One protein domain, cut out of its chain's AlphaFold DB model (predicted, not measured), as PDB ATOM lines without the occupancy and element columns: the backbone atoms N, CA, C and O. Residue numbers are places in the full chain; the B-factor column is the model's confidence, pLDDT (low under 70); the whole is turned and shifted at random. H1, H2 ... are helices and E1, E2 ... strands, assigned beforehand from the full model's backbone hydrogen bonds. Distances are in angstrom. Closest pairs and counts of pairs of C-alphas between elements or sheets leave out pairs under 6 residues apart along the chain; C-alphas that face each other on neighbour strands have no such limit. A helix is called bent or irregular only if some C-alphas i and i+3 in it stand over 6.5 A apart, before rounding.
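AT A GLANCE: This is residues 393 to 438 and 450 to 522 of the 835 residues of the protein "Microtub_bd domain-containing protein" of Opisthorchis viverrini (UniProt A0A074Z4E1). What is the main picture? A long kinked helix, H5, runs through the middle of a loose, elongated assembly: H1 packs on it, H2 packs on its residues 484 to 490, H4 folds back along it with H3 beyond, and E2 comes back to it. What is it made of? The printed part has 119 residues and is mostly helix, with five named helices and two named strands in the order H1, E1, H2, H3, H4, H5, E2. E1 and E2 pair with no named strand; the radius of gyration of the C-alphas is 17.0 A and the spans are 57 by 35 by 20 A.

IN THESE COORDINATES: Where do the elements lie? H1, residues 394 to 409, begins at C-alpha (58.138, -11.494, 256.995) and spans 20.8 A; E1 is 414 to 419, 16.4 A, and H2 426 to 431. H3 is 450 to 466, 24.6 A, H4 470 to 476, H5 480 to 510, 35.7 A, and E2 519 to 522, ending at C-alpha (82.120, -12.412, 251.414). Which helices are irregular? H1, with C-alphas 400 and 403 7.8 A apart, and H5, with C-alphas 485 and 488 9.6 A apart.

HOW THE PARTS SIT: What touches the hub, H5? H1 does, at a shallow tilt of 28 degrees, the closest C-alphas being Pro 394 and Phe 488, 5.0 A. H2 touches it at Phe 431 and Gly 487, C-alphas 4.3 A apart, and H4, a helical hairpin with H5, at Leu 476 and Phe 482, 6.2 A. What of H3 and the backbones? H3 is close to H5 but not clearly touching, and apart from H1. Every O i to N i+4 pair is within hydrogen-bond range in H2, H3 and H4, against 6 of 12 in H1 and 25 of 27 in H5.

THE WHOLE: How large is it? The farthest C-alphas, Val 438 and Gln 514, are 58.3 A apart. Where is it cut or uncertain? Residues 439 to 449 are not printed, a gap of 6.8 A between C-alphas 438 and 450; pLDDT is under 70 at 435 to 438, 450 to 454, 465 to 472 and 509 to 518. Are links long? Of the links printed whole, none is long.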
ATOM      1  N   SER A 393      53.318 -11.254 257.727       75.50
ATOM      2  CA  SER A 393      54.299 -11.574 256.699       75.50
ATOM      3  C   SER A 393      55.709 -11.137 257.134       75.50
ATOM      4  O   SER A 393      55.885 -10.035 257.663       75.50
ATOM      5  N   PRO A 394      56.750 -11.941 256.862       87.31
ATOM      6  CA  PRO A 394      58.138 -11.494 256.995       87.31
ATOM      7  C   PRO A 394      58.492 -10.333 256.053       87.31
ATOM      8  O   PRO A 394      59.449  -9.606 256.305       87.31
ATOM      9  N   LEU A 395      57.698 -10.141 254.993       87.75
ATOM     10  CA  LEU A 395      57.845  -9.064 254.020       87.75
ATOM     11  C   LEU A 395      57.519  -7.678 254.607       87.75
ATOM     12  O   LEU A 395      58.265  -6.733 254.365       87.75
ATOM     13  N   GLU A 396      56.462  -7.532 255.416       86.31
ATOM     14  CA  GLU A 396      56.170  -6.241 256.066       86.31
ATOM     15  C   GLU A 396      57.294  -5.838 257.035       86.31
ATOM     16  O   GLU A 396      57.730  -4.687 257.033       86.31
ATOM     17  N   LEU A 397      57.832  -6.802 257.792       88.56
ATOM     18  CA  LEU A 397      59.017  -6.592 258.628       88.56
ATOM     19  C   LEU A 397      60.216  -6.135 257.793       88.56
ATOM     20  O   LEU A 397      60.834  -5.129 258.125       88.56
ATOM     21  N   TYR A 398      60.519  -6.852 256.710       90.62
ATOM     22  CA  TYR A 398      61.618  -6.531 255.804       90.62
ATOM     23  C   TYR A 398      61.519  -5.112 255.231       90.62
ATOM     24  O   TYR A 398      62.492  -4.361 255.292       90.62
ATOM     25  N   ASN A 399      60.343  -4.694 254.762       86.81
ATOM     26  CA  ASN A 399      60.152  -3.363 254.183       86.81
ATOM     27  C   ASN A 399      60.486  -2.231 255.176       86.81
ATOM     28  O   ASN A 399      61.152  -1.264 254.798       86.81
ATOM     29  N   GLU A 400      60.106  -2.380 256.449       84.44
ATOM     30  CA  GLU A 400      60.352  -1.390 257.511       84.44
ATOM     31  C   GLU A 400      61.799  -1.387 258.048       84.44
ATOM     32  O   GLU A 400      62.223  -0.418 258.687       84.44
ATOM     33  N   VAL A 401      62.569  -2.459 257.820       87.06
ATOM     34  CA  VAL A 401      63.935  -2.613 258.367       87.06
ATOM     35  C   VAL A 401      65.034  -2.724 257.314       87.06
ATOM     36  O   VAL A 401      66.200  -2.696 257.705       87.06
ATOM     37  N   SER A 402      64.666  -2.779 256.029       86.94
ATOM     38  CA  SER A 402      65.548  -2.799 254.851       86.94
ATOM     39  C   SER A 402      66.780  -1.920 255.047       86.94
ATOM     40  O   SER A 402      67.860  -2.470 255.177       86.94
ATOM     41  N   THR A 403      66.609  -0.616 255.294       83.19
ATOM     42  CA  THR A 403      67.717   0.353 255.451       83.19
ATOM     43  C   THR A 403      68.709   0.081 256.590       83.19
ATOM     44  O   THR A 403      69.773   0.693 256.647       83.19
ATOM     45  N   THR A 404      68.382  -0.811 257.531       86.00
ATOM     46  CA  THR A 404      69.328  -1.300 258.549       86.00
ATOM     47  C   THR A 404      70.177  -2.463 258.025       86.00
ATOM     48  O   THR A 404      71.279  -2.664 258.521       86.00
ATOM     49  N   ILE A 405      69.669  -3.223 257.050       89.62
ATOM     50  CA  ILE A 405      70.349  -4.316 256.344       89.62
ATOM     51  C   ILE A 405      71.352  -3.741 255.334       89.62
ATOM     52  O   ILE A 405      72.497  -4.184 255.370       89.62
ATOM     53  N   ASP A 406      70.980  -2.721 254.539       86.56
ATOM     54  CA  ASP A 406      71.873  -2.046 253.569       86.56
ATOM     55  C   ASP A 406      73.218  -1.692 254.238       86.56
ATOM     56  O   ASP A 406      74.311  -2.051 253.790       86.56
ATOM     57  N   GLY A 407      73.116  -1.051 255.410       83.44
ATOM     58  CA  GLY A 407      74.257  -0.589 256.191       83.44
ATOM     59  C   GLY A 407      75.155  -1.704 256.732       83.44
ATOM     60  O   GLY A 407      76.305  -1.422 257.054       83.44
ATOM     61  N   VAL A 408      74.697  -2.961 256.823       86.81
ATOM     62  CA  VAL A 408      75.550  -4.091 257.252       86.81
ATOM     63  C   VAL A 408      76.663  -4.336 256.231       86.81
ATOM     64  O   VAL A 408      77.795  -4.644 256.610       86.81
ATOM     65  N   VAL A 409      76.381  -4.116 254.944       84.19
ATOM     66  CA  VAL A 409      77.391  -4.190 253.878       84.19
ATOM     67  C   VAL A 409      78.402  -3.037 253.984       84.19
ATOM     68  O   VAL A 409      79.553  -3.197 253.593       84.19
ATOM     69  N   ASP A 410      78.012  -1.912 254.593       81.31
ATOM     70  CA  ASP A 410      78.878  -0.759 254.901       81.31
ATOM     71  C   ASP A 410      79.506  -0.806 256.312       81.31
ATOM     72  O   ASP A 410      80.077   0.178 256.782       81.31
ATOM     73  N   GLY A 411      79.439  -1.950 257.005       79.31
ATOM     74  CA  GLY A 411      80.095  -2.148 258.304       79.31
ATOM     75  C   GLY A 411      79.227  -1.894 259.543       79.31
ATOM     76  O   GLY A 411      79.740  -1.940 260.660       79.31
ATOM     77  N   LEU A 412      77.923  -1.645 259.391       82.94
ATOM     78  CA  LEU A 412      76.999  -1.533 260.521       82.94
ATOM     79  C   LEU A 412      76.798  -2.898 261.196       82.94
ATOM     80  O   LEU A 412      76.490  -3.896 260.548       82.94
ATOM     81  N   ASN A 413      76.870  -2.925 262.525       85.44
ATOM     82  CA  ASN A 413      76.348  -4.048 263.297       85.44
ATOM     83  C   ASN A 413      74.845  -3.849 263.525       85.44
ATOM     84  O   ASN A 413      74.416  -2.775 263.951       85.44
ATOM     85  N   ALA A 414      74.047  -4.888 263.300       89.00
ATOM     86  CA  ALA A 414      72.599  -4.882 263.489       89.00
ATOM     87  C   ALA A 414      72.154  -6.105 264.301       89.00
ATOM     88  O   ALA A 414      72.702  -7.194 264.154       89.00
ATOM     89  N   CYS A 415      71.147  -5.945 265.161       91.44
ATOM     90  CA  CYS A 415      70.624  -7.030 265.991       91.44
ATOM     91  C   CYS A 415      69.094  -7.023 266.005       91.44
ATOM     92  O   CYS A 415      68.481  -6.099 266.542       91.44
ATOM     93  N   PHE A 416      68.482  -8.082 265.475       94.38
ATOM     94  CA  PHE A 416      67.035  -8.296 265.480       94.38
ATOM     95  C   PHE A 416      66.673  -9.457 266.404       94.38
ATOM     96  O   PHE A 416      67.140 -10.578 266.209       94.38
ATOM     97  N   THR A 417      65.798  -9.209 267.376       95.25
ATOM     98  CA  THR A 417      65.324 -10.235 268.317       95.25
ATOM     99  C   THR A 417      63.813 -10.389 268.225       95.25
ATOM    100  O   THR A 417      63.079  -9.426 268.451       95.25
ATOM    101  N   THR A 418      63.325 -11.602 267.968       95.00
ATOM    102  CA  THR A 418      61.897 -11.924 268.049       95.00
ATOM    103  C   THR A 418      61.552 -12.401 269.465       95.00
ATOM    104  O   THR A 418      62.133 -13.349 269.994       95.00
ATOM    105  N   VAL A 419      60.592 -11.732 270.105       94.75
ATOM    106  CA  VAL A 419      60.176 -11.964 271.498       94.75
ATOM    107  C   VAL A 419      58.669 -12.193 271.560       94.75
ATOM    108  O   VAL A 419      57.911 -11.675 270.744       94.75
ATOM    109  N   GLY A 420      58.214 -12.999 272.519       92.75
ATOM    110  CA  GLY A 420      56.794 -13.272 272.726       92.75
ATOM    111  C   GLY A 420      56.474 -14.743 273.004       92.75
ATOM    112  O   GLY A 420      57.386 -15.581 273.110       92.75
ATOM    113  N   PRO A 421      55.174 -15.069 273.132       89.88
ATOM    114  CA  PRO A 421      54.713 -16.331 273.701       89.88
ATOM    115  C   PRO A 421      55.108 -17.583 272.921       89.88
ATOM    116  O   PRO A 421      55.488 -17.522 271.743       89.88
ATOM    117  N   LYS A 422      54.962 -18.756 273.545       85.88
ATOM    118  CA  LYS A 422      54.967 -20.022 272.802       85.88
ATOM    119  C   LYS A 422      53.830 -20.019 271.763       85.88
ATOM    120  O   LYS A 422      52.761 -19.470 271.997       85.88
ATOM    121  N   ASN A 423      54.081 -20.584 270.579       80.69
ATOM    122  CA  ASN A 423      53.149 -20.640 269.436       80.69
ATOM    123  C   ASN A 423      52.688 -19.272 268.858       80.69
ATOM    124  O   ASN A 423      51.769 -19.225 268.031       80.69
ATOM    125  N   SER A 424      53.333 -18.158 269.227       84.50
ATOM    126  CA  SER A 424      52.989 -16.802 268.754       84.50
ATOM    127  C   SER A 424      53.416 -16.484 267.310       84.50
ATOM    128  O   SER A 424      52.885 -15.552 266.720       84.50
ATOM    129  N   GLY A 425      54.313 -17.282 266.717       85.81
ATOM    130  CA  GLY A 425      54.747 -17.147 265.315       85.81
ATOM    131  C   GLY A 425      56.228 -16.805 265.111       85.81
ATOM    132  O   GLY A 425      56.701 -16.898 263.990       85.81
ATOM    133  N   LYS A 426      56.981 -16.503 266.174       90.00
ATOM    134  CA  LYS A 426      58.386 -16.041 266.121       90.00
ATOM    135  C   LYS A 426      59.286 -16.766 265.112       90.00
ATOM    136  O   LYS A 426      59.757 -16.165 264.151       90.00
ATOM    137  N   SER A 427      59.466 -18.076 265.290       90.00
ATOM    138  CA  SER A 427      60.315 -18.906 264.431       90.00
ATOM    139  C   SER A 427      59.762 -19.041 263.004       90.00
ATOM    140  O   SER A 427      60.534 -19.174 262.065       90.00
ATOM    141  N   MET A 428      58.438 -18.965 262.824       88.75
ATOM    142  CA  MET A 428      57.784 -18.951 261.509       88.75
ATOM    143  C   MET A 428      58.069 -17.631 260.772       88.75
ATOM    144  O   MET A 428      58.351 -17.641 259.581       88.75
ATOM    145  N   THR A 429      58.066 -16.496 261.472       90.62
ATOM    146  CA  THR A 429      58.413 -15.199 260.873       90.62
ATOM    147  C   THR A 429      59.914 -15.078 260.594       90.62
ATOM    148  O   THR A 429      60.296 -14.523 259.566       90.62
ATOM    149  N   LEU A 430      60.773 -15.629 261.460       92.50
ATOM    150  CA  LEU A 430      62.224 -15.562 261.263       92.50
ATOM    151  C   LEU A 430      62.736 -16.539 260.190       92.50
ATOM    152  O   LEU A 430      63.553 -16.138 259.368       92.50
ATOM    153  N   PHE A 431      62.240 -17.783 260.175       92.50
ATOM    154  CA  PHE A 431      62.767 -18.873 259.335       92.50
ATOM    155  C   PHE A 431      61.813 -19.377 258.234       92.50
ATOM    156  O   PHE A 431      62.261 -20.153 257.397       92.50
ATOM    157  N   GLY A 432      60.536 -18.971 258.209       89.19
ATOM    158  CA  GLY A 432      59.552 -19.346 257.177       89.19
ATOM    159  C   GLY A 432      58.763 -20.641 257.433       89.19
ATOM    160  O   GLY A 432      58.927 -21.300 258.466       89.19
ATOM    161  N   GLU A 433      57.885 -20.998 256.483       84.44
ATOM    162  CA  GLU A 433      57.154 -22.270 256.396       84.44
ATOM    163  C   GLU A 433      58.187 -23.409 256.365       84.44
ATOM    164  O   GLU A 433      58.860 -23.588 255.352       84.44
ATOM    165  N   PRO A 434      58.357 -24.210 257.433       70.62
ATOM    166  CA  PRO A 434      59.528 -25.068 257.481       70.62
ATOM    167  C   PRO A 434      59.324 -26.363 256.678       70.62
ATOM    168  O   PRO A 434      58.233 -26.941 256.684       70.62
ATOM    169  N   VAL A 435      60.386 -26.848 256.021       62.69
ATOM    170  CA  VAL A 435      60.323 -27.949 255.037       62.69
ATOM    171  C   VAL A 435      59.542 -29.184 255.517       62.69
ATOM    172  O   VAL A 435      59.923 -29.852 256.486       62.69
ATOM    173  N   SER A 436      58.515 -29.545 254.731       54.50
ATOM    174  CA  SER A 436      57.710 -30.789 254.703       54.50
ATOM    175  C   SER A 436      56.341 -30.812 255.399       54.50
ATOM    176  O   SER A 436      56.131 -30.286 256.493       54.50
ATOM    177  N   CYS A 437      55.419 -31.555 254.776       38.56
ATOM    178  CA  CYS A 437      54.263 -32.175 255.422       38.56
ATOM    179  C   CYS A 437      53.954 -33.547 254.786       38.56
ATOM    180  O   CYS A 437      53.023 -33.693 254.006       38.56
ATOM    181  N   VAL A 438      54.709 -34.588 255.157       36.59
ATOM    182  CA  VAL A 438      54.286 -35.990 254.953       36.59
ATOM    183  C   VAL A 438      54.419 -36.752 256.271       36.59
ATOM    184  O   VAL A 438      55.427 -37.391 256.553       36.59
ATOM    185  N   ALA A 450      50.827 -30.279 251.140       50.16
ATOM    186  CA  ALA A 450      52.134 -30.913 250.973       50.16
ATOM    187  C   ALA A 450      52.679 -30.784 249.546       50.16
ATOM    188  O   ALA A 450      53.875 -30.551 249.345       50.16
ATOM    189  N   SER A 451      51.789 -30.916 248.560       53.75
ATOM    190  CA  SER A 451      52.099 -30.719 247.148       53.75
ATOM    191  C   SER A 451      52.409 -29.256 246.841       53.75
ATOM    192  O   SER A 451      53.423 -28.999 246.204       53.75
ATOM    193  N   SER A 452      51.620 -28.297 247.344       63.31
ATOM    194  CA  SER A 452      51.848 -26.870 247.069       63.31
ATOM    195  C   SER A 452      53.132 -26.323 247.703       63.31
ATOM    196  O   SER A 452      53.773 -25.458 247.111       63.31
ATOM    197  N   PHE A 453      53.570 -26.843 248.859       66.62
ATOM    198  CA  PHE A 453      54.897 -26.519 249.399       66.62
ATOM    199  C   PHE A 453      56.011 -26.988 248.455       66.62
ATOM    200  O   PHE A 453      56.830 -26.181 248.025       66.62
ATOM    201  N   ARG A 454      56.025 -28.280 248.087       69.31
ATOM    202  CA  ARG A 454      57.057 -28.835 247.190       69.31
ATOM    203  C   ARG A 454      57.025 -28.212 245.795       69.31
ATOM    204  O   ARG A 454      58.078 -28.055 245.191       69.31
ATOM    205  N   GLN A 455      55.844 -27.838 245.303       71.88
ATOM    206  CA  GLN A 455      55.675 -27.157 244.024       71.88
ATOM    207  C   GLN A 455      56.298 -25.755 244.060       71.88
ATOM    208  O   GLN A 455      57.225 -25.520 243.287       71.88
ATOM    209  N   ARG A 456      55.904 -24.887 245.011       72.88
ATOM    210  CA  ARG A 456      56.515 -23.552 245.185       72.88
ATOM    211  C   ARG A 456      58.032 -23.650 245.381       72.88
ATOM    212  O   ARG A 456      58.790 -22.977 244.695       72.88
ATOM    213  N   GLN A 457      58.483 -24.567 246.241       73.62
ATOM    214  CA  GLN A 457      59.902 -24.872 246.443       73.62
ATOM    215  C   GLN A 457      60.606 -25.224 245.116       73.62
ATOM    216  O   GLN A 457      61.640 -24.642 244.798       73.62
ATOM    217  N   SER A 458      60.042 -26.129 244.308       75.50
ATOM    218  CA  SER A 458      60.623 -26.511 243.012       75.50
ATOM    219  C   SER A 458      60.642 -25.369 241.989       75.50
ATOM    220  O   SER A 458      61.596 -25.278 241.221       75.50
ATOM    221  N   GLN A 459      59.656 -24.466 242.018       77.88
ATOM    222  CA  GLN A 459      59.622 -23.274 241.166       77.88
ATOM    223  C   GLN A 459      60.762 -22.310 241.524       77.88
ATOM    224  O   GLN A 459      61.468 -21.854 240.629       77.88
ATOM    225  N   PHE A 460      61.025 -22.069 242.814       76.50
ATOM    226  CA  PHE A 460      62.174 -21.261 243.240       76.50
ATOM    227  C   PHE A 460      63.519 -21.905 242.868       76.50
ATOM    228  O   PHE A 460      64.368 -21.233 242.287       76.50
ATOM    229  N   HIS A 461      63.698 -23.215 243.086       76.69
ATOM    230  CA  HIS A 461      64.906 -23.924 242.624       76.69
ATOM    231  C   HIS A 461      65.091 -23.836 241.096       76.69
ATOM    232  O   HIS A 461      66.217 -23.668 240.632       76.69
ATOM    233  N   GLN A 462      64.013 -23.878 240.302       74.12
ATOM    234  CA  GLN A 462      64.076 -23.676 238.848       74.12
ATOM    235  C   GLN A 462      64.459 -22.237 238.467       74.12
ATOM    236  O   GLN A 462      65.337 -22.058 237.624       74.12
ATOM    237  N   LEU A 463      63.874 -21.218 239.108       74.00
ATOM    238  CA  LEU A 463      64.208 -19.805 238.874       74.00
ATOM    239  C   LEU A 463      65.691 -19.513 239.156       74.00
ATOM    240  O   LEU A 463      66.356 -18.880 238.336       74.00
ATOM    241  N   PHE A 464      66.233 -20.036 240.260       73.88
ATOM    242  CA  PHE A 464      67.641 -19.847 240.639       73.88
ATOM    243  C   PHE A 464      68.618 -20.692 239.812       73.88
ATOM    244  O   PHE A 464      69.786 -20.334 239.703       73.88
ATOM    245  N   SER A 465      68.142 -21.771 239.185       67.50
ATOM    246  CA  SER A 465      68.927 -22.564 238.226       67.50
ATOM    247  C   SER A 465      68.956 -21.966 236.813       67.50
ATOM    248  O   SER A 465      69.750 -22.405 235.987       67.50
ATOM    249  N   THR A 466      68.071 -21.010 236.504       60.75
ATOM    250  CA  THR A 466      67.870 -20.492 235.133       60.75
ATOM    251  C   THR A 466      68.068 -18.985 234.983       60.75
ATOM    252  O   THR A 466      68.301 -18.528 233.866       60.75
ATOM    253  N   THR A 467      68.019 -18.202 236.066       55.31
ATOM    254  CA  THR A 467      68.235 -16.747 236.013       55.31
ATOM    255  C   THR A 467      69.123 -16.234 237.147       55.31
ATOM    256  O   THR A 467      68.825 -16.395 238.327       55.31
ATOM    257  N   THR A 468      70.191 -15.532 236.768       59.31
ATOM    258  CA  THR A 468      71.090 -14.771 237.656       59.31
ATOM    259  C   THR A 468      70.914 -13.251 237.502       59.31
ATOM    260  O   THR A 468      71.706 -12.467 238.021       59.31
ATOM    261  N   ASN A 469      69.871 -12.818 236.788       60.75
ATOM    262  CA  ASN A 469      69.635 -11.421 236.424       60.75
ATOM    263  C   ASN A 469      69.152 -10.572 237.617       60.75
ATOM    264  O   ASN A 469      68.391 -11.035 238.465       60.75
ATOM    265  N   ALA A 470      69.501  -9.281 237.626       59.00
ATOM    266  CA  ALA A 470      69.078  -8.323 238.660       59.00
ATOM    267  C   ALA A 470      67.544  -8.142 238.770       59.00
ATOM    268  O   ALA A 470      67.028  -7.754 239.822       59.00
ATOM    269  N   THR A 471      66.796  -8.465 237.709       61.12
ATOM    270  CA  THR A 471      65.327  -8.528 237.730       61.12
ATOM    271  C   THR A 471      64.824  -9.599 238.696       61.12
ATOM    272  O   THR A 471      63.965  -9.303 239.523       61.12
ATOM    273  N   SER A 472      65.417 -10.799 238.670       68.38
ATOM    274  CA  SER A 472      65.028 -11.926 239.525       68.38
ATOM    275  C   SER A 472      65.172 -11.587 241.011       68.38
ATOM    276  O   SER A 472      64.291 -11.910 241.800       68.38
ATOM    277  N   PHE A 473      66.225 -10.855 241.401       73.00
ATOM    278  CA  PHE A 473      66.374 -10.345 242.771       73.00
ATOM    279  C   PHE A 473      65.195  -9.441 243.174       73.00
ATOM    280  O   PHE A 473      64.587  -9.641 244.224       73.00
ATOM    281  N   THR A 474      64.822  -8.486 242.317       73.19
ATOM    282  CA  THR A 474      63.762  -7.497 242.596       73.19
ATOM    283  C   THR A 474      62.383  -8.142 242.802       73.19
ATOM    284  O   THR A 474      61.577  -7.648 243.594       73.19
ATOM    285  N   GLU A 475      62.109  -9.260 242.129       77.50
ATOM    286  CA  GLU A 475      60.870 -10.028 242.295       77.50
ATOM    287  C   GLU A 475      60.811 -10.763 243.646       77.50
ATOM    288  O   GLU A 475      59.755 -10.798 244.282       77.50
ATOM    289  N   LEU A 476      61.940 -11.278 244.150       80.88
ATOM    290  CA  LEU A 476      62.004 -12.003 245.428       80.88
ATOM    291  C   LEU A 476      61.637 -11.118 246.622       80.88
ATOM    292  O   LEU A 476      60.831 -11.529 247.455       80.88
ATOM    293  N   PHE A 477      62.137  -9.879 246.670       76.31
ATOM    294  CA  PHE A 477      61.791  -8.916 247.729       76.31
ATOM    295  C   PHE A 477      60.340  -8.443 247.693       76.31
ATOM    296  O   PHE A 477      59.902  -7.757 248.608       76.31
ATOM    297  N   ARG A 478      59.588  -8.769 246.639       80.81
ATOM    298  CA  ARG A 478      58.152  -8.475 246.523       80.81
ATOM    299  C   ARG A 478      57.303  -9.745 246.632       80.81
ATOM    300  O   ARG A 478      56.080  -9.662 246.745       80.81
ATOM    301  N   SER A 479      57.936 -10.918 246.648       85.69
ATOM    302  CA  SER A 479      57.271 -12.211 246.714       85.69
ATOM    303  C   SER A 479      56.884 -12.564 248.149       85.69
ATOM    304  O   SER A 479      57.687 -13.050 248.949       85.69
ATOM    305  N   ASN A 480      55.594 -12.394 248.455       84.62
ATOM    306  CA  ASN A 480      54.982 -12.963 249.658       84.62
ATOM    307  C   ASN A 480      55.189 -14.486 249.746       84.62
ATOM    308  O   ASN A 480      55.272 -15.015 250.851       84.62
ATOM    309  N   GLU A 481      55.315 -15.194 248.617       86.12
ATOM    310  CA  GLU A 481      55.603 -16.630 248.626       86.12
ATOM    311  C   GLU A 481      57.023 -16.916 249.119       86.12
ATOM    312  O   GLU A 481      57.181 -17.689 250.062       86.12
ATOM    313  N   PHE A 482      58.045 -16.249 248.570       88.94
ATOM    314  CA  PHE A 482      59.428 -16.402 249.034       88.94
ATOM    315  C   PHE A 482      59.563 -16.024 250.519       88.94
ATOM    316  O   PHE A 482      60.109 -16.794 251.313       88.94
ATOM    317  N   ALA A 483      58.970 -14.892 250.914       89.50
ATOM    318  CA  ALA A 483      58.896 -14.454 252.305       89.50
ATOM    319  C   ALA A 483      58.202 -15.489 253.208       89.50
ATOM    320  O   ALA A 483      58.672 -15.748 254.315       89.50
ATOM    321  N   SER A 484      57.109 -16.111 252.745       88.19
ATOM    322  CA  SER A 484      56.417 -17.163 253.497       88.19
ATOM    323  C   SER A 484      57.268 -18.418 253.659       88.19
ATOM    324  O   SER A 484      57.260 -18.995 254.739       88.19
ATOM    325  N   LEU A 485      58.033 -18.820 252.636       88.88
ATOM    326  CA  LEU A 485      58.812 -20.061 252.629       88.88
ATOM    327  C   LEU A 485      60.115 -19.966 253.421       88.88
ATOM    328  O   LEU A 485      60.430 -20.902 254.147       88.88
ATOM    329  N   TYR A 486      60.860 -18.863 253.303       91.56
ATOM    330  CA  TYR A 486      62.224 -18.736 253.847       91.56
ATOM    331  C   TYR A 486      62.357 -17.699 254.975       91.56
ATOM    332  O   TYR A 486      63.424 -17.553 255.576       91.56
ATOM    333  N   GLY A 487      61.265 -17.008 255.311       93.19
ATOM    334  CA  GLY A 487      61.206 -16.087 256.441       93.19
ATOM    335  C   GLY A 487      62.003 -14.799 256.241       93.19
ATOM    336  O   GLY A 487      62.497 -14.483 255.157       93.19
ATOM    337  N   PHE A 488      62.142 -14.050 257.332       94.44
ATOM    338  CA  PHE A 488      62.948 -12.832 257.369       94.44
ATOM    339  C   PHE A 488      64.435 -13.124 257.116       94.44
ATOM    340  O   PHE A 488      65.090 -12.340 256.437       94.44
ATOM    341  N   LEU A 489      64.953 -14.275 257.571       95.50
ATOM    342  CA  LEU A 489      66.315 -14.725 257.263       95.50
ATOM    343  C   LEU A 489      66.556 -14.807 255.748       95.50
ATOM    344  O   LEU A 489      67.534 -14.241 255.266       95.50
ATOM    345  N   GLY A 490      65.660 -15.464 255.002       94.44
ATOM    346  CA  GLY A 490      65.773 -15.572 253.547       94.44
ATOM    347  C   GLY A 490      65.805 -14.203 252.866       94.44
ATOM    348  O   GLY A 490      66.691 -13.948 252.055       94.44
ATOM    349  N   LEU A 491      64.897 -13.295 253.243       94.31
ATOM    350  CA  LEU A 491      64.858 -11.930 252.700       94.31
ATOM    351  C   LEU A 491      66.153 -11.149 252.989       94.31
ATOM    352  O   LEU A 491      66.719 -10.558 252.073       94.31
ATOM    353  N   CYS A 492      66.670 -11.200 254.223       94.81
ATOM    354  CA  CYS A 492      67.946 -10.573 254.581       94.81
ATOM    355  C   CYS A 492      69.115 -11.101 253.740       94.81
ATOM    356  O   CYS A 492      69.944 -10.318 253.284       94.81
ATOM    357  N   LEU A 493      69.190 -12.416 253.522       94.62
ATOM    358  CA  LEU A 493      70.290 -13.034 252.781       94.62
ATOM    359  C   LEU A 493      70.256 -12.718 251.284       94.62
ATOM    360  O   LEU A 493      71.304 -12.434 250.709       94.62
ATOM    361  N   VAL A 494      69.071 -12.701 250.662       92.81
ATOM    362  CA  VAL A 494      68.935 -12.242 249.268       92.81
ATOM    363  C   VAL A 494      69.323 -10.759 249.150       92.81
ATOM    364  O   VAL A 494      69.939 -10.388 248.154       92.81
ATOM    365  N   HIS A 495      69.038  -9.928 250.165       91.88
ATOM    366  CA  HIS A 495      69.365  -8.494 250.149       91.88
ATOM    367  C   HIS A 495      70.866  -8.236 250.213       91.88
ATOM    368  O   HIS A 495      71.417  -7.617 249.308       91.88
ATOM    369  N   LEU A 496      71.547  -8.812 251.211       92.31
ATOM    370  CA  LEU A 496      73.002  -8.693 251.346       92.31
ATOM    371  C   LEU A 496      73.728  -9.222 250.098       92.31
ATOM    372  O   LEU A 496      74.732  -8.645 249.691       92.31
ATOM    373  N   LEU A 497      73.204 -10.276 249.461       91.88
ATOM    374  CA  LEU A 497      73.738 -10.796 248.202       91.88
ATOM    375  C   LEU A 497      73.505  -9.834 247.021       91.88
ATOM    376  O   LEU A 497      74.402  -9.669 246.196       91.88
ATOM    377  N   GLN A 498      72.341  -9.177 246.927       90.00
ATOM    378  CA  GLN A 498      72.098  -8.166 245.893       90.00
ATOM    379  C   GLN A 498      73.030  -6.958 246.065       90.00
ATOM    380  O   GLN A 498      73.683  -6.558 245.101       90.00
ATOM    381  N   ASP A 499      73.126  -6.414 247.277       87.88
ATOM    382  CA  ASP A 499      73.962  -5.251 247.590       87.88
ATOM    383  C   ASP A 499      75.441  -5.523 247.314       87.88
ATOM    384  O   ASP A 499      76.132  -4.684 246.734       87.88
ATOM    385  N   ILE A 500      75.927  -6.714 247.677       88.44
ATOM    386  CA  ILE A 500      77.293  -7.151 247.377       88.44
ATOM    387  C   ILE A 500      77.517  -7.276 245.870       88.44
ATOM    388  O   ILE A 500      78.531  -6.784 245.376       88.44
ATOM    389  N   ASN A 501      76.579  -7.860 245.118       86.38
ATOM    390  CA  ASN A 501      76.689  -7.930 243.659       86.38
ATOM    391  C   ASN A 501      76.734  -6.525 243.032       86.38
ATOM    392  O   ASN A 501      77.584  -6.259 242.182       86.38
ATOM    393  N   ILE A 502      75.884  -5.600 243.490       84.88
ATOM    394  CA  ILE A 502      75.858  -4.209 243.016       84.88
ATOM    395  C   ILE A 502      77.175  -3.490 243.349       84.88
ATOM    396  O   ILE A 502      77.790  -2.913 242.453       84.88
ATOM    397  N   LYS A 503      77.653  -3.556 244.599       84.06
ATOM    398  CA  LYS A 503      78.907  -2.905 245.018       84.06
ATOM    399  C   LYS A 503      80.131  -3.504 244.321       84.06
ATOM    400  O   LYS A 503      80.995  -2.751 243.887       84.06
ATOM    401  N   THR A 504      80.160  -4.819 244.097       83.44
ATOM    402  CA  THR A 504      81.231  -5.485 243.331       83.44
ATOM    403  C   THR A 504      81.260  -5.002 241.875       83.44
ATOM    404  O   THR A 504      82.337  -4.731 241.347       83.44
ATOM    405  N   ILE A 505      80.102  -4.818 241.226       81.12
ATOM    406  CA  ILE A 505      80.019  -4.243 239.869       81.12
ATOM    407  C   ILE A 505      80.481  -2.773 239.860       81.12
ATOM    408  O   ILE A 505      81.224  -2.370 238.962       81.12
ATOM    409  N   ILE A 506      80.086  -1.975 240.855       80.25
ATOM    410  CA  ILE A 506      80.509  -0.570 240.979       80.25
ATOM    411  C   ILE A 506      82.032  -0.471 241.166       80.25
ATOM    412  O   ILE A 506      82.686   0.227 240.397       80.25
ATOM    413  N   ASP A 507      82.622  -1.217 242.102       75.94
ATOM    414  CA  ASP A 507      84.075  -1.196 242.329       75.94
ATOM    415  C   ASP A 507      84.846  -1.745 241.103       75.94
ATOM    416  O   ASP A 507      85.883  -1.197 240.716       75.94
ATOM    417  N   THR A 508      84.313  -2.760 240.407       72.88
ATOM    418  CA  THR A 508      84.897  -3.292 239.155       72.88
ATOM    419  C   THR A 508      84.831  -2.293 237.992       72.88
ATOM    420  O   THR A 508      85.717  -2.282 237.141       72.88
ATOM    421  N   THR A 509      83.816  -1.425 237.934       67.56
ATOM    422  CA  THR A 509      83.723  -0.380 236.895       67.56
ATOM    423  C   THR A 509      84.531   0.871 237.249       67.56
ATOM    424  O   THR A 509      85.156   1.459 236.369       67.56
ATOM    425  N   ALA A 510      84.610   1.245 238.531       61.25
ATOM    426  CA  ALA A 510      85.416   2.374 239.001       61.25
ATOM    427  C   ALA A 510      86.931   2.146 238.816       61.25
ATOM    428  O   ALA A 510      87.661   3.059 238.424       61.25
ATOM    429  N   THR A 511      87.403   0.912 239.026       55.75
ATOM    430  CA  THR A 511      88.822   0.524 238.881       55.75
ATOM    431  C   THR A 511      89.359   0.556 237.443       55.75
ATOM    432  O   THR A 511      90.562   0.414 237.243       55.75
ATOM    433  N   VAL A 512      88.512   0.826 236.441       56.34
ATOM    434  CA  VAL A 512      88.938   1.089 235.052       56.34
ATOM    435  C   VAL A 512      89.570   2.485 234.897       56.34
ATOM    436  O   VAL A 512      90.340   2.705 233.965       56.34
ATOM    437  N   CYS A 513      89.273   3.438 235.794       51.84
ATOM    438  CA  CYS A 513      89.649   4.849 235.619       51.84
ATOM    439  C   CYS A 513      90.832   5.334 236.477       51.84
ATOM    440  O   CYS A 513      91.430   6.355 236.140       51.84
ATOM    441  N   GLN A 514      91.176   4.653 237.575       49.09
ATOM    442  CA  GLN A 514      92.310   4.987 238.454       49.09
ATOM    443  C   GLN A 514      92.739   3.763 239.290       49.09
ATOM    444  O   GLN A 514      92.116   2.709 239.196       49.09
ATOM    445  N   GLN A 515      93.838   3.891 240.051       55.69
ATOM    446  CA  GLN A 515      94.561   2.795 240.726       55.69
ATOM    447  C   GLN A 515      93.650   1.701 241.323       55.69
ATOM    448  O   GLN A 515      92.716   1.977 242.074       55.69
ATOM    449  N   SER A 516      93.947   0.443 240.986       55.97
ATOM    450  CA  SER A 516      93.027  -0.696 241.076       55.97
ATOM    451  C   SER A 516      92.754  -1.197 242.506       55.97
ATOM    452  O   SER A 516      93.260  -2.243 242.926       55.97
ATOM    453  N   VAL A 517      91.908  -0.483 243.252       61.47
ATOM    454  CA  VAL A 517      91.352  -0.938 244.537       61.47
ATOM    455  C   VAL A 517      90.243  -1.969 244.294       61.47
ATOM    456  O   VAL A 517      89.057  -1.658 244.336       61.47
ATOM    457  N   TYR A 518      90.630  -3.220 244.045       69.06
ATOM    458  CA  TYR A 518      89.679  -4.333 244.059       69.06
ATOM    459  C   TYR A 518      89.217  -4.626 245.493       69.06
ATOM    460  O   TYR A 518      90.051  -4.723 246.408       69.06
ATOM    461  N   ARG A 519      87.903  -4.803 245.673       76.38
ATOM    462  CA  ARG A 519      87.284  -5.267 246.918       76.38
ATOM    463  C   ARG A 519      86.631  -6.633 246.718       76.38
ATOM    464  O   ARG A 519      85.775  -6.801 245.858       76.38
ATOM    465  N   GLU A 520      87.022  -7.598 247.546       82.75
ATOM    466  CA  GLU A 520      86.373  -8.905 247.664       82.75
ATOM    467  C   GLU A 520      85.346  -8.835 248.803       82.75
ATOM    468  O   GLU A 520      85.692  -8.508 249.942       82.75
ATOM    469  N   TYR A 521      84.089  -9.156 248.499       87.38
ATOM    470  CA  TYR A 521      82.984  -9.199 249.454       87.38
ATOM    471  C   TYR A 521      82.563 -10.651 249.713       87.38
ATOM    472  O   TYR A 521      82.334 -11.410 248.773       87.38
ATOM    473  N   LYS A 522      82.435 -11.038 250.986       88.94
ATOM    474  CA  LYS A 522      82.120 -12.412 251.414       88.94
ATOM    475  C   LYS A 522      81.012 -12.419 252.466       88.94
ATOM    476  O   LYS A 522      81.140 -11.735 253.482       88.94
TER     477      LYS A 522